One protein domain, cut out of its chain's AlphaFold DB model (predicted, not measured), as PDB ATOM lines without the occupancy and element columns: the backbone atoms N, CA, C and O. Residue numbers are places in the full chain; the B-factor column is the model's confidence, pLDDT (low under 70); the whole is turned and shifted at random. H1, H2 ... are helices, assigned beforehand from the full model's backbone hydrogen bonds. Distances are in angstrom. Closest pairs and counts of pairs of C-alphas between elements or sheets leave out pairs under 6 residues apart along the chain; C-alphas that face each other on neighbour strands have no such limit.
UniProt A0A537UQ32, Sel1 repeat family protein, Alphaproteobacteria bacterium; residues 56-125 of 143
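This is residues 56 to 125 of the 143 residues of the protein "Sel1 repeat family protein" of Alphaproteobacteria bacterium (UniProt A0A537UQ32). Helix H2 forms the core of a small up-and-down bundle of three helices, with H1 on one side of it and H3 on another. H4 packs on the side of H2 away from H1 and crosses H2 steeply. The printed part has 70 residues with four named helices, H1, H2, H3 and H4 along the chain, and no named strand; the class is all helix. The whole is compact and rounded, with a radius of gyration of the C-alphas of 10.8 A and spans of 29 by 22 by 19 A.

H2, residues 72 to 86, is 21.8 A long from first to last C-alpha, from C-alpha 72 at (11.485, 223.046, 6.549). H3, residues 91 to 105, is 21.3 A long. H1, residues 56 to 67, begins with C-alpha 56 at (20.092, 230.386, 27.464) and is 16.8 A long. H4, residues 110 to 122, is 18.2 A long and ends with C-alpha 122 at (2.640, 222.220, 23.563).

H2 is the hub, touching the three other helices. H1 and H2 form a helical hairpin: they touch at a shallow tilt of 20 degrees, opposite ways, their closest C-alphas being those of Ala 62 and Ala 78, 4.1 A apart. H2 and H3 form another, touching at a shallow tilt of 23 degrees, opposite ways; the closest C-alphas, of Cys 79 and Tyr 101, are 5.4 A apart. H4 touches H2 at a steep tilt of 50 degrees, the same way, with the C-alphas of Gly 80 and Ala 116 closest at 4.4 A. H1 and H3 are close but not clearly touching, with the closest C-alphas, of Ile 59 and Ala 97, 7.1 A apart. H1 and H4 are apart. In the four helices every O i to N i+4 pair is within hydrogen-bond range.

The C-alphas of Thr 71 and Gly 91, the two farthest apart, are 30.8 A apart. The printed part has no cut, and its three links are tight, with 4 residues each. The mean pLDDT of the printed part is 88.7; residues 69 to 70, 72 and 124 to 125 are under 70.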
ATOM      1  N   ARG A  56      18.854 230.558  28.241       90.56
ATOM      2  CA  ARG A  56      20.092 230.386  27.464       90.56
ATOM      3  C   ARG A  56      20.118 229.051  26.720       90.56
ATOM      4  O   ARG A  56      20.589 229.012  25.590       90.56
ATOM      5  N   ALA A  57      19.596 227.985  27.327       91.81
ATOM      6  CA  ALA A  57      19.503 226.682  26.678       91.81
ATOM      7  C   ALA A  57      18.444 226.681  25.569       91.81
ATOM      8  O   ALA A  57      18.697 226.152  24.493       91.81
ATOM      9  N   GLN A  58      17.304 227.339  25.799       93.06
ATOM     10  CA  GLN A  58      16.244 227.500  24.797       93.06
ATOM     11  C   GLN A  58      16.739 228.287  23.573       93.06
ATOM     12  O   GLN A  58      16.550 227.835  22.447       93.06
ATOM     13  N   ILE A  59      17.465 229.396  23.779       92.75
ATOM     14  CA  ILE A  59      18.112 230.139  22.682       92.75
ATOM     15  C   ILE A  59      19.093 229.242  21.915       92.75
ATOM     16  O   ILE A  59      19.090 229.260  20.688       92.75
ATOM     17  N   LYS A  60      19.923 228.445  22.600       91.06
ATOM     18  CA  LYS A  60      20.883 227.569  21.908       91.06
ATOM     19  C   LYS A  60      20.231 226.420  21.150       91.06
ATOM     20  O   LYS A  60      20.713 226.087  20.075       91.06
ATOM     21  N   LEU A  61      19.114 225.876  21.627       90.25
ATOM     22  CA  LEU A  61      18.311 224.947  20.825       90.25
ATOM     23  C   LEU A  61      17.735 225.632  19.586       90.25
ATOM     24  O   LEU A  61      17.787 225.056  18.503       90.25
ATOM     25  N   ALA A  62      17.235 226.861  19.727       92.12
ATOM     26  CA  ALA A  62      16.728 227.632  18.598       92.12
ATOM     27  C   ALA A  62      17.814 227.864  17.537       92.12
ATOM     28  O   ALA A  62      17.582 227.625  16.356       92.12
ATOM     29  N   GLU A  63      19.015 228.261  17.963       89.38
ATOM     30  CA  GLU A  63      20.172 228.422  17.080       89.38
ATOM     31  C   GLU A  63      20.579 227.100  16.422       89.38
ATOM     32  O   GLU A  63      20.834 227.079  15.223       89.38
ATOM     33  N   PHE A  64      20.579 225.992  17.170       86.38
ATOM     34  CA  PHE A  64      20.911 224.676  16.632       86.38
ATOM     35  C   PHE A  64      19.960 224.271  15.497       86.38
ATOM     36  O   PHE A  64      20.399 223.934  14.401       86.38
ATOM     37  N   TYR A  65      18.649 224.380  15.722       86.56
ATOM     38  CA  TYR A  65      17.655 224.101  14.685       86.56
ATOM     39  C   TYR A  65      17.683 225.124  13.540       86.56
ATOM     40  O   TYR A  65      17.346 224.789  12.405       86.56
ATOM     41  N   ALA A  66      18.131 226.356  13.801       84.56
ATOM     42  CA  ALA A  66      18.335 227.370  12.768       84.56
ATOM     43  C   ALA A  66      19.554 227.077  11.871       84.56
ATOM     44  O   ALA A  66      19.656 227.635  10.781       84.56
ATOM     45  N   LEU A  67      20.479 226.206  12.280       80.62
ATOM     46  CA  LEU A  67      21.523 225.706  11.380       80.62
ATOM     47  C   LEU A  67      20.964 224.661  10.401       80.62
ATOM     48  O   LEU A  67      21.450 224.552   9.280       80.62
ATOM     49  N   GLU A  68      19.886 223.965  10.769       73.12
ATOM     50  CA  GLU A  68      19.175 223.000   9.918       73.12
ATOM     51  C   GLU A  68      18.168 223.667   8.953       73.12
ATOM     52  O   GLU A  68      17.246 223.007   8.473       73.12
ATOM     53  N   VAL A  69      18.315 224.969   8.653       63.06
ATOM     54  CA  VAL A  69      17.370 225.780   7.842       63.06
ATOM     55  C   VAL A  69      17.162 225.260   6.416       63.06
ATOM     56  O   VAL A  69      16.149 225.581   5.794       63.06
ATOM     57  N   GLU A  70      18.059 224.420   5.899       62.91
ATOM     58  CA  GLU A  70      17.841 223.706   4.632       62.91
ATOM     59  C   GLU A  70      16.680 222.698   4.714       62.91
ATOM     60  O   GLU A  70      16.140 222.284   3.688       62.91
ATOM     61  N   THR A  71      16.234 222.353   5.926       71.38
ATOM     62  CA  THR A  71      15.031 221.561   6.164       71.38
ATOM     63  C   THR A  71      13.878 222.446   6.663       71.38
ATOM     64  O   THR A  71      14.039 223.213   7.621       71.38
ATOM     65  N   PRO A  72      12.670 222.326   6.078       67.94
ATOM     66  CA  PRO A  72      11.485 223.046   6.549       67.94
ATOM     67  C   PRO A  72      11.198 222.840   8.047       67.94
ATOM     68  O   PRO A  72      10.784 223.772   8.730       67.94
ATOM     69  N   GLY A  73      11.473 221.641   8.578       79.19
ATOM     70  CA  GLY A  73      11.259 221.309   9.989       79.19
ATOM     71  C   GLY A  73      12.241 221.976  10.959       79.19
ATOM     72  O   GLY A  73      11.858 222.259  12.095       79.19
ATOM     73  N   GLY A  74      13.477 222.264  10.532       85.31
ATOM     74  CA  GLY A  74      14.465 222.968  11.355       85.31
ATOM     75  C   GLY A  74      14.029 224.403  11.653       85.31
ATOM     76  O   GLY A  74      13.990 224.824  12.807       85.31
ATOM     77  N   SER A  75      13.569 225.123  10.628       88.62
ATOM     78  CA  SER A  75      13.110 226.514  10.775       88.62
ATOM     79  C   SER A  75      11.878 226.642  11.685       88.62
ATOM     80  O   SER A  75      11.816 227.559  12.502       88.62
ATOM     81  N   VAL A  76      10.932 225.697  11.601       92.75
ATOM     82  CA  VAL A  76       9.744 225.646  12.478       92.75
ATOM     83  C   VAL A  76      10.147 225.432  13.938       92.75
ATOM     84  O   VAL A  76       9.757 226.211  14.809       92.75
ATOM     85  N   LYS A  77      10.993 224.429  14.215       91.81
ATOM     86  CA  LYS A  77      11.483 224.157  15.579       91.81
ATOM     87  C   LYS A  77      12.294 225.322  16.136       91.81
ATOM     88  O   LYS A  77      12.134 225.666  17.304       91.81
ATOM     89  N   ALA A  78      13.134 225.949  15.316       93.00
ATOM     90  CA  ALA A  78      13.908 227.119  15.715       93.00
ATOM     91  C   ALA A  78      12.999 228.277  16.151       93.00
ATOM     92  O   ALA A  78      13.185 228.834  17.233       93.00
ATOM     93  N   CYS A  79      11.983 228.601  15.346       94.75
ATOM     94  CA  CYS A  79      10.985 229.613  15.689       94.75
ATOM     95  C   CYS A  79      10.255 229.275  16.995       94.75
ATOM     96  O   CYS A  79      10.156 230.139  17.863       94.75
ATOM     97  N   GLY A  80       9.827 228.024  17.172       94.38
ATOM     98  CA  GLY A  80       9.162 227.580  18.393       94.38
ATOM     99  C   GLY A  80      10.033 227.733  19.646       94.38
ATOM    100  O   GLY A  80       9.594 228.283  20.654       94.38
ATOM    101  N   TRP A  81      11.314 227.357  19.574       94.69
ATOM    102  CA  TRP A  81      12.254 227.571  20.680       94.69
ATOM    103  C   TRP A  81      12.518 229.047  20.984       94.69
ATOM    104  O   TRP A  81      12.649 229.406  22.157       94.69
ATOM    105  N   TYR A  82      12.558 229.915  19.967       94.94
ATOM    106  CA  TYR A  82      12.636 231.356  20.202       94.94
ATOM    107  C   TYR A  82      11.385 231.886  20.907       94.94
ATOM    108  O   TYR A  82      11.534 232.670  21.842       94.94
ATOM    109  N   LEU A  83      10.183 231.438  20.530       94.31
ATOM    110  CA  LEU A  83       8.939 231.830  21.202       94.31
ATOM    111  C   LEU A  83       8.967 231.449  22.690       94.31
ATOM    112  O   LEU A  83       8.786 232.319  23.545       94.31
ATOM    113  N   ILE A  84       9.324 230.197  23.003       92.75
ATOM    114  CA  ILE A  84       9.475 229.715  24.387       92.75
ATOM    115  C   ILE A  84      10.488 230.576  25.158       92.75
ATOM    116  O   ILE A  84      10.227 230.991  26.289       92.75
ATOM    117  N   ALA A  85      11.639 230.877  24.548       92.06
ATOM    118  CA  ALA A  85      12.671 231.684  25.187       92.06
ATOM    119  C   ALA A  85      12.181 233.107  25.482       92.06
ATOM    120  O   ALA A  85      12.403 233.624  26.576       92.06
ATOM    121  N   THR A  86      11.485 233.744  24.534       92.56
ATOM    122  CA  THR A  86      11.017 235.130  24.691       92.56
ATOM    123  C   THR A  86      10.039 235.318  25.846       92.56
ATOM    124  O   THR A  86      10.005 236.409  26.407       92.56
ATOM    125  N   ALA A  87       9.323 234.269  26.263       88.31
ATOM    126  CA  ALA A  87       8.404 234.329  27.400       88.31
ATOM    127  C   ALA A  87       9.104 234.637  28.739       88.31
ATOM    128  O   ALA A  87       8.484 235.206  29.631       88.31
ATOM    129  N   ASN A  88      10.391 234.287  28.879       85.69
ATOM    130  CA  ASN A  88      11.151 234.423  30.131       85.69
ATOM    131  C   ASN A  88      12.418 235.289  29.984       85.69
ATOM    132  O   ASN A  88      13.270 235.317  30.876       85.69
ATOM    133  N   LEU A  89      12.598 235.954  28.839       89.31
ATOM    134  CA  LEU A  89      13.761 236.797  28.562       89.31
ATOM    135  C   LEU A  89      13.457 238.275  28.774       89.31
ATOM    136  O   LEU A  89      12.380 238.764  28.456       89.31
ATOM    137  N   GLU A  90      14.487 239.013  29.178       89.44
ATOM    138  CA  GLU A  90      14.437 240.465  29.328       89.44
ATOM    139  C   GLU A  90      15.641 241.148  28.660       89.44
ATOM    140  O   GLU A  90      16.675 240.532  28.361       89.44
ATOM    141  N   GLY A  91      15.510 242.456  28.430       92.38
ATOM    142  CA  GLY A  91      16.601 243.316  27.977       92.38
ATOM    143  C   GLY A  91      17.149 242.958  26.593       92.38
ATOM    144  O   GLY A  91      16.401 242.730  25.643       92.38
ATOM    145  N   ILE A  92      18.477 242.959  26.465       91.50
ATOM    146  CA  ILE A  92      19.167 242.719  25.185       91.50
ATOM    147  C   ILE A  92      18.874 241.309  24.659       91.50
ATOM    148  O   ILE A  92      18.569 241.158  23.479       91.50
ATOM    149  N   ARG A  93      18.856 240.300  25.537       87.62
ATOM    150  CA  ARG A  93      18.623 238.902  25.142       87.62
ATOM    151  C   ARG A  93      17.221 238.680  24.568       87.62
ATOM    152  O   ARG A  93      17.073 237.928  23.610       87.62
ATOM    153  N   LEU A  94      16.209 239.369  25.103       92.75
ATOM    154  CA  LEU A  94      14.859 239.361  24.530       92.75
ATOM    155  C   LEU A  94      14.860 239.934  23.107       92.75
ATOM    156  O   LEU A  94      14.322 239.319  22.190       92.75
ATOM    157  N   LYS A  95      15.501 241.094  22.911       94.00
ATOM    158  CA  LYS A  95      15.579 241.752  21.597       94.00
ATOM    159  C   LYS A  95      16.304 240.887  20.569       94.00
ATOM    160  O   LYS A  95      15.879 240.816  19.420       94.00
ATOM    161  N   GLU A  96      17.383 240.226  20.979       91.50
ATOM    162  CA  GLU A  96      18.140 239.303  20.131       91.50
ATOM    163  C   GLU A  96      17.287 238.105  19.706       91.50
ATOM    164  O   GLU A  96      17.204 237.818  18.511       91.50
ATOM    165  N   ALA A  97      16.590 237.469  20.653       93.12
ATOM    166  CA  ALA A  97      15.693 236.351  20.373       93.12
ATOM    167  C   ALA A  97      14.534 236.758  19.444       93.12
ATOM    168  O   ALA A  97      14.264 236.075  18.461       93.12
ATOM    169  N   GLN A  98      13.903 237.914  19.681       95.31
ATOM    170  CA  GLN A  98      12.840 238.447  18.818       95.31
ATOM    171  C   GLN A  98      13.335 238.761  17.401       95.31
ATOM    172  O   GLN A  98      12.642 238.494  16.419       95.31
ATOM    173  N   ALA A  99      14.536 239.331  17.274       95.00
ATOM    174  CA  ALA A  99      15.126 239.620  15.973       95.00
ATOM    175  C   ALA A  99      15.475 238.334  15.210       95.00
ATOM    176  O   ALA A  99      15.272 238.272  13.998       95.00
ATOM    177  N   ALA A 100      15.986 237.312  15.900       92.56
ATOM    178  CA  ALA A 100      16.261 236.008  15.307       92.56
ATOM    179  C   ALA A 100      14.970 235.302  14.862       92.56
ATOM    180  O   ALA A 100      14.887 234.878  13.709       92.56
ATOM    181  N   TYR A 101      13.942 235.289  15.719       94.50
ATOM    182  CA  TYR A 101      12.607 234.799  15.378       94.50
ATOM    183  C   TYR A 101      12.066 235.472  14.116       94.50
ATOM    184  O   TYR A 101      11.702 234.780  13.170       94.50
ATOM    185  N   ARG A 102      12.079 236.813  14.060       94.56
ATOM    186  CA  ARG A 102      11.560 237.573  12.913       94.56
ATOM    187  C   ARG A 102      12.223 237.134  11.608       94.56
ATOM    188  O   ARG A 102      11.526 236.723  10.686       94.56
ATOM    189  N   ARG A 103      13.562 237.123  11.574       91.56
ATOM    190  CA  ARG A 103      14.347 236.749  10.383       91.56
ATOM    191  C   ARG A 103      14.022 235.346   9.872       91.56
ATOM    192  O   ARG A 103      14.009 235.132   8.663       91.56
ATOM    193  N   LEU A 104      13.798 234.392  10.775       90.62
ATOM    194  CA  LEU A 104      13.429 233.026  10.403       90.62
ATOM    195  C   LEU A 104      11.967 232.948   9.959       90.62
ATOM    196  O   LEU A 104      11.679 232.386   8.903       90.62
ATOM    197  N   SER A 105      11.059 233.576  10.708       91.75
ATOM    198  CA  SER A 105       9.622 233.564  10.425       91.75
ATOM    199  C   SER A 105       9.273 234.202   9.078       91.75
ATOM    200  O   SER A 105       8.334 233.754   8.422       91.75
ATOM    201  N   ASP A 106      10.057 235.180   8.609       91.19
ATOM    202  CA  ASP A 106       9.867 235.832   7.307       91.19
ATOM    203  C   ASP A 106       9.976 234.836   6.139       91.19
ATOM    204  O   ASP A 106       9.374 235.042   5.087       91.19
ATOM    205  N   ARG A 107      10.703 233.730   6.338       86.94
ATOM    206  CA  ARG A 107      10.889 232.656   5.352       86.94
ATOM    207  C   ARG A 107       9.869 231.523   5.491       86.94
ATOM    208  O   ARG A 107       9.845 230.637   4.641       86.94
ATOM    209  N   LEU A 108       9.053 231.537   6.547       90.31
ATOM    210  CA  LEU A 108       8.029 230.529   6.815       90.31
ATOM    211  C   LEU A 108       6.682 230.915   6.202       90.31
ATOM    212  O   LEU A 108       6.285 232.083   6.199       90.31
ATOM    213  N   THR A 109       5.950 229.905   5.737       94.69
ATOM    214  CA  THR A 109       4.533 230.045   5.375       94.69
ATOM    215  C   THR A 109       3.666 230.253   6.625       94.69
ATOM    216  O   THR A 109       4.099 229.899   7.722       94.69
ATOM    217  N   PRO A 110       2.428 230.768   6.495       95.06
ATOM    218  CA  PRO A 110       1.509 230.881   7.630       95.06
ATOM    219  C   PRO A 110       1.321 229.557   8.383       95.06
ATOM    220  O   PRO A 110       1.468 229.527   9.595       95.06
ATOM    221  N   VAL A 111       1.146 228.445   7.659       94.75
ATOM    222  CA  VAL A 111       0.995 227.104   8.257       94.75
ATOM    223  C   VAL A 111       2.207 226.724   9.112       94.75
ATOM    224  O   VAL A 111       2.054 226.228  10.218       94.75
ATOM    225  N   GLN A 112       3.418 227.001   8.631       93.56
ATOM    226  CA  GLN A 112       4.650 226.704   9.367       93.56
ATOM    227  C   GLN A 112       4.860 227.614  10.585       93.56
ATOM    228  O   GLN A 112       5.508 227.209  11.547       93.56
ATOM    229  N   ARG A 113       4.339 228.847  10.556       93.25
ATOM    230  CA  ARG A 113       4.348 229.732  11.732       93.25
ATOM    231  C   ARG A 113       3.379 229.219  12.789       93.25
ATOM    232  O   ARG A 113       3.790 229.077  13.932       93.25
ATOM    233  N   ASP A 114       2.172 228.830  12.382       94.38
ATOM    234  CA  ASP A 114       1.194 228.210  13.280       94.38
ATOM    235  C   ASP A 114       1.751 226.918  13.903       94.38
ATOM    236  O   ASP A 114       1.535 226.638  15.077       94.38
ATOM    237  N   GLU A 115       2.504 226.115  13.142       94.00
ATOM    238  CA  GLU A 115       3.200 224.935  13.673       94.00
ATOM    239  C   GLU A 115       4.276 225.295  14.708       94.00
ATOM    240  O   GLU A 115       4.434 224.580  15.698       94.00
ATOM    241  N   ALA A 116       5.009 226.392  14.507       93.25
ATOM    242  CA  ALA A 116       6.008 226.865  15.462       93.25
ATOM    243  C   ALA A 116       5.363 227.387  16.756       93.25
ATOM    244  O   ALA A 116       5.888 227.144  17.843       93.25
ATOM    245  N   GLU A 117       4.225 228.074  16.641       92.44
ATOM    246  CA  GLU A 117       3.416 228.528  17.776       92.44
ATOM    247  C   GLU A 117       2.857 227.336  18.555       92.44
ATOM    248  O   GLU A 117       3.106 227.231  19.754       92.44
ATOM    249  N   ARG A 118       2.238 226.365  17.871       93.44
ATOM    250  CA  ARG A 118       1.765 225.119  18.499       93.44
ATOM    251  C   ARG A 118       2.884 224.364  19.198       93.44
ATOM    252  O   ARG A 118       2.703 223.908  20.317       93.44
ATOM    253  N   PHE A 119       4.058 224.265  18.573       92.06
ATOM    254  CA  PHE A 119       5.222 223.670  19.225       92.06
ATOM    255  C   PHE A 119       5.562 224.389  20.537       92.06
ATOM    256  O   PHE A 119       5.856 223.731  21.531       92.06
ATOM    257  N   ALA A 120       5.537 225.725  20.547       91.31
ATOM    258  CA  ALA A 120       5.840 226.513  21.736       91.31
ATOM    259  C   ALA A 120       4.776 226.364  22.835       91.31
ATOM    260  O   ALA A 120       5.132 226.321  24.011       91.31
ATOM    261  N   GLU A 121       3.501 226.260  22.459       88.12
ATOM    262  CA  GLU A 121       2.367 226.050  23.369       88.12
ATOM    263  C   GLU A 121       2.358 224.640  23.975       88.12
ATOM    264  O   GLU A 121       2.183 224.474  25.186       88.12
ATOM    265  N   ASP A 122       2.587 223.622  23.145       86.19
ATOM    266  CA  ASP A 122       2.640 222.220  23.563       86.19
ATOM    267  C   ASP A 122       3.875 221.936  24.427       86.19
ATOM    268  O   ASP A 122       3.877 221.027  25.267       86.19
ATOM    269  N   TRP A 123       4.945 222.715  24.246       81.94
ATOM    270  CA  TRP A 123       6.165 222.571  25.021       81.94
ATOM    271  C   TRP A 123       6.001 223.116  26.445       81.94
ATOM    272  O   TRP A 123       6.252 224.284  26.744       81.94
ATOM    273  N   LYS A 124       5.658 222.224  27.375       67.44
ATOM    274  CA  LYS A 124       5.569 222.552  28.802       67.44
ATOM    275  C   LYS A 124       6.918 222.343  29.502       67.44
ATOM    276  O   LYS A 124       7.376 221.200  29.594       67.44
ATOM    277  N   PRO A 125       7.564 223.389  30.058       63.09
ATOM    278  CA  PRO A 125       8.689 223.179  30.957       63.09
ATOM    279  C   PRO A 125       8.190 222.445  32.208       63.09
ATOM    280  O   PRO A 125       7.126 222.760  32.745       63.09
TER     281      PRO A 125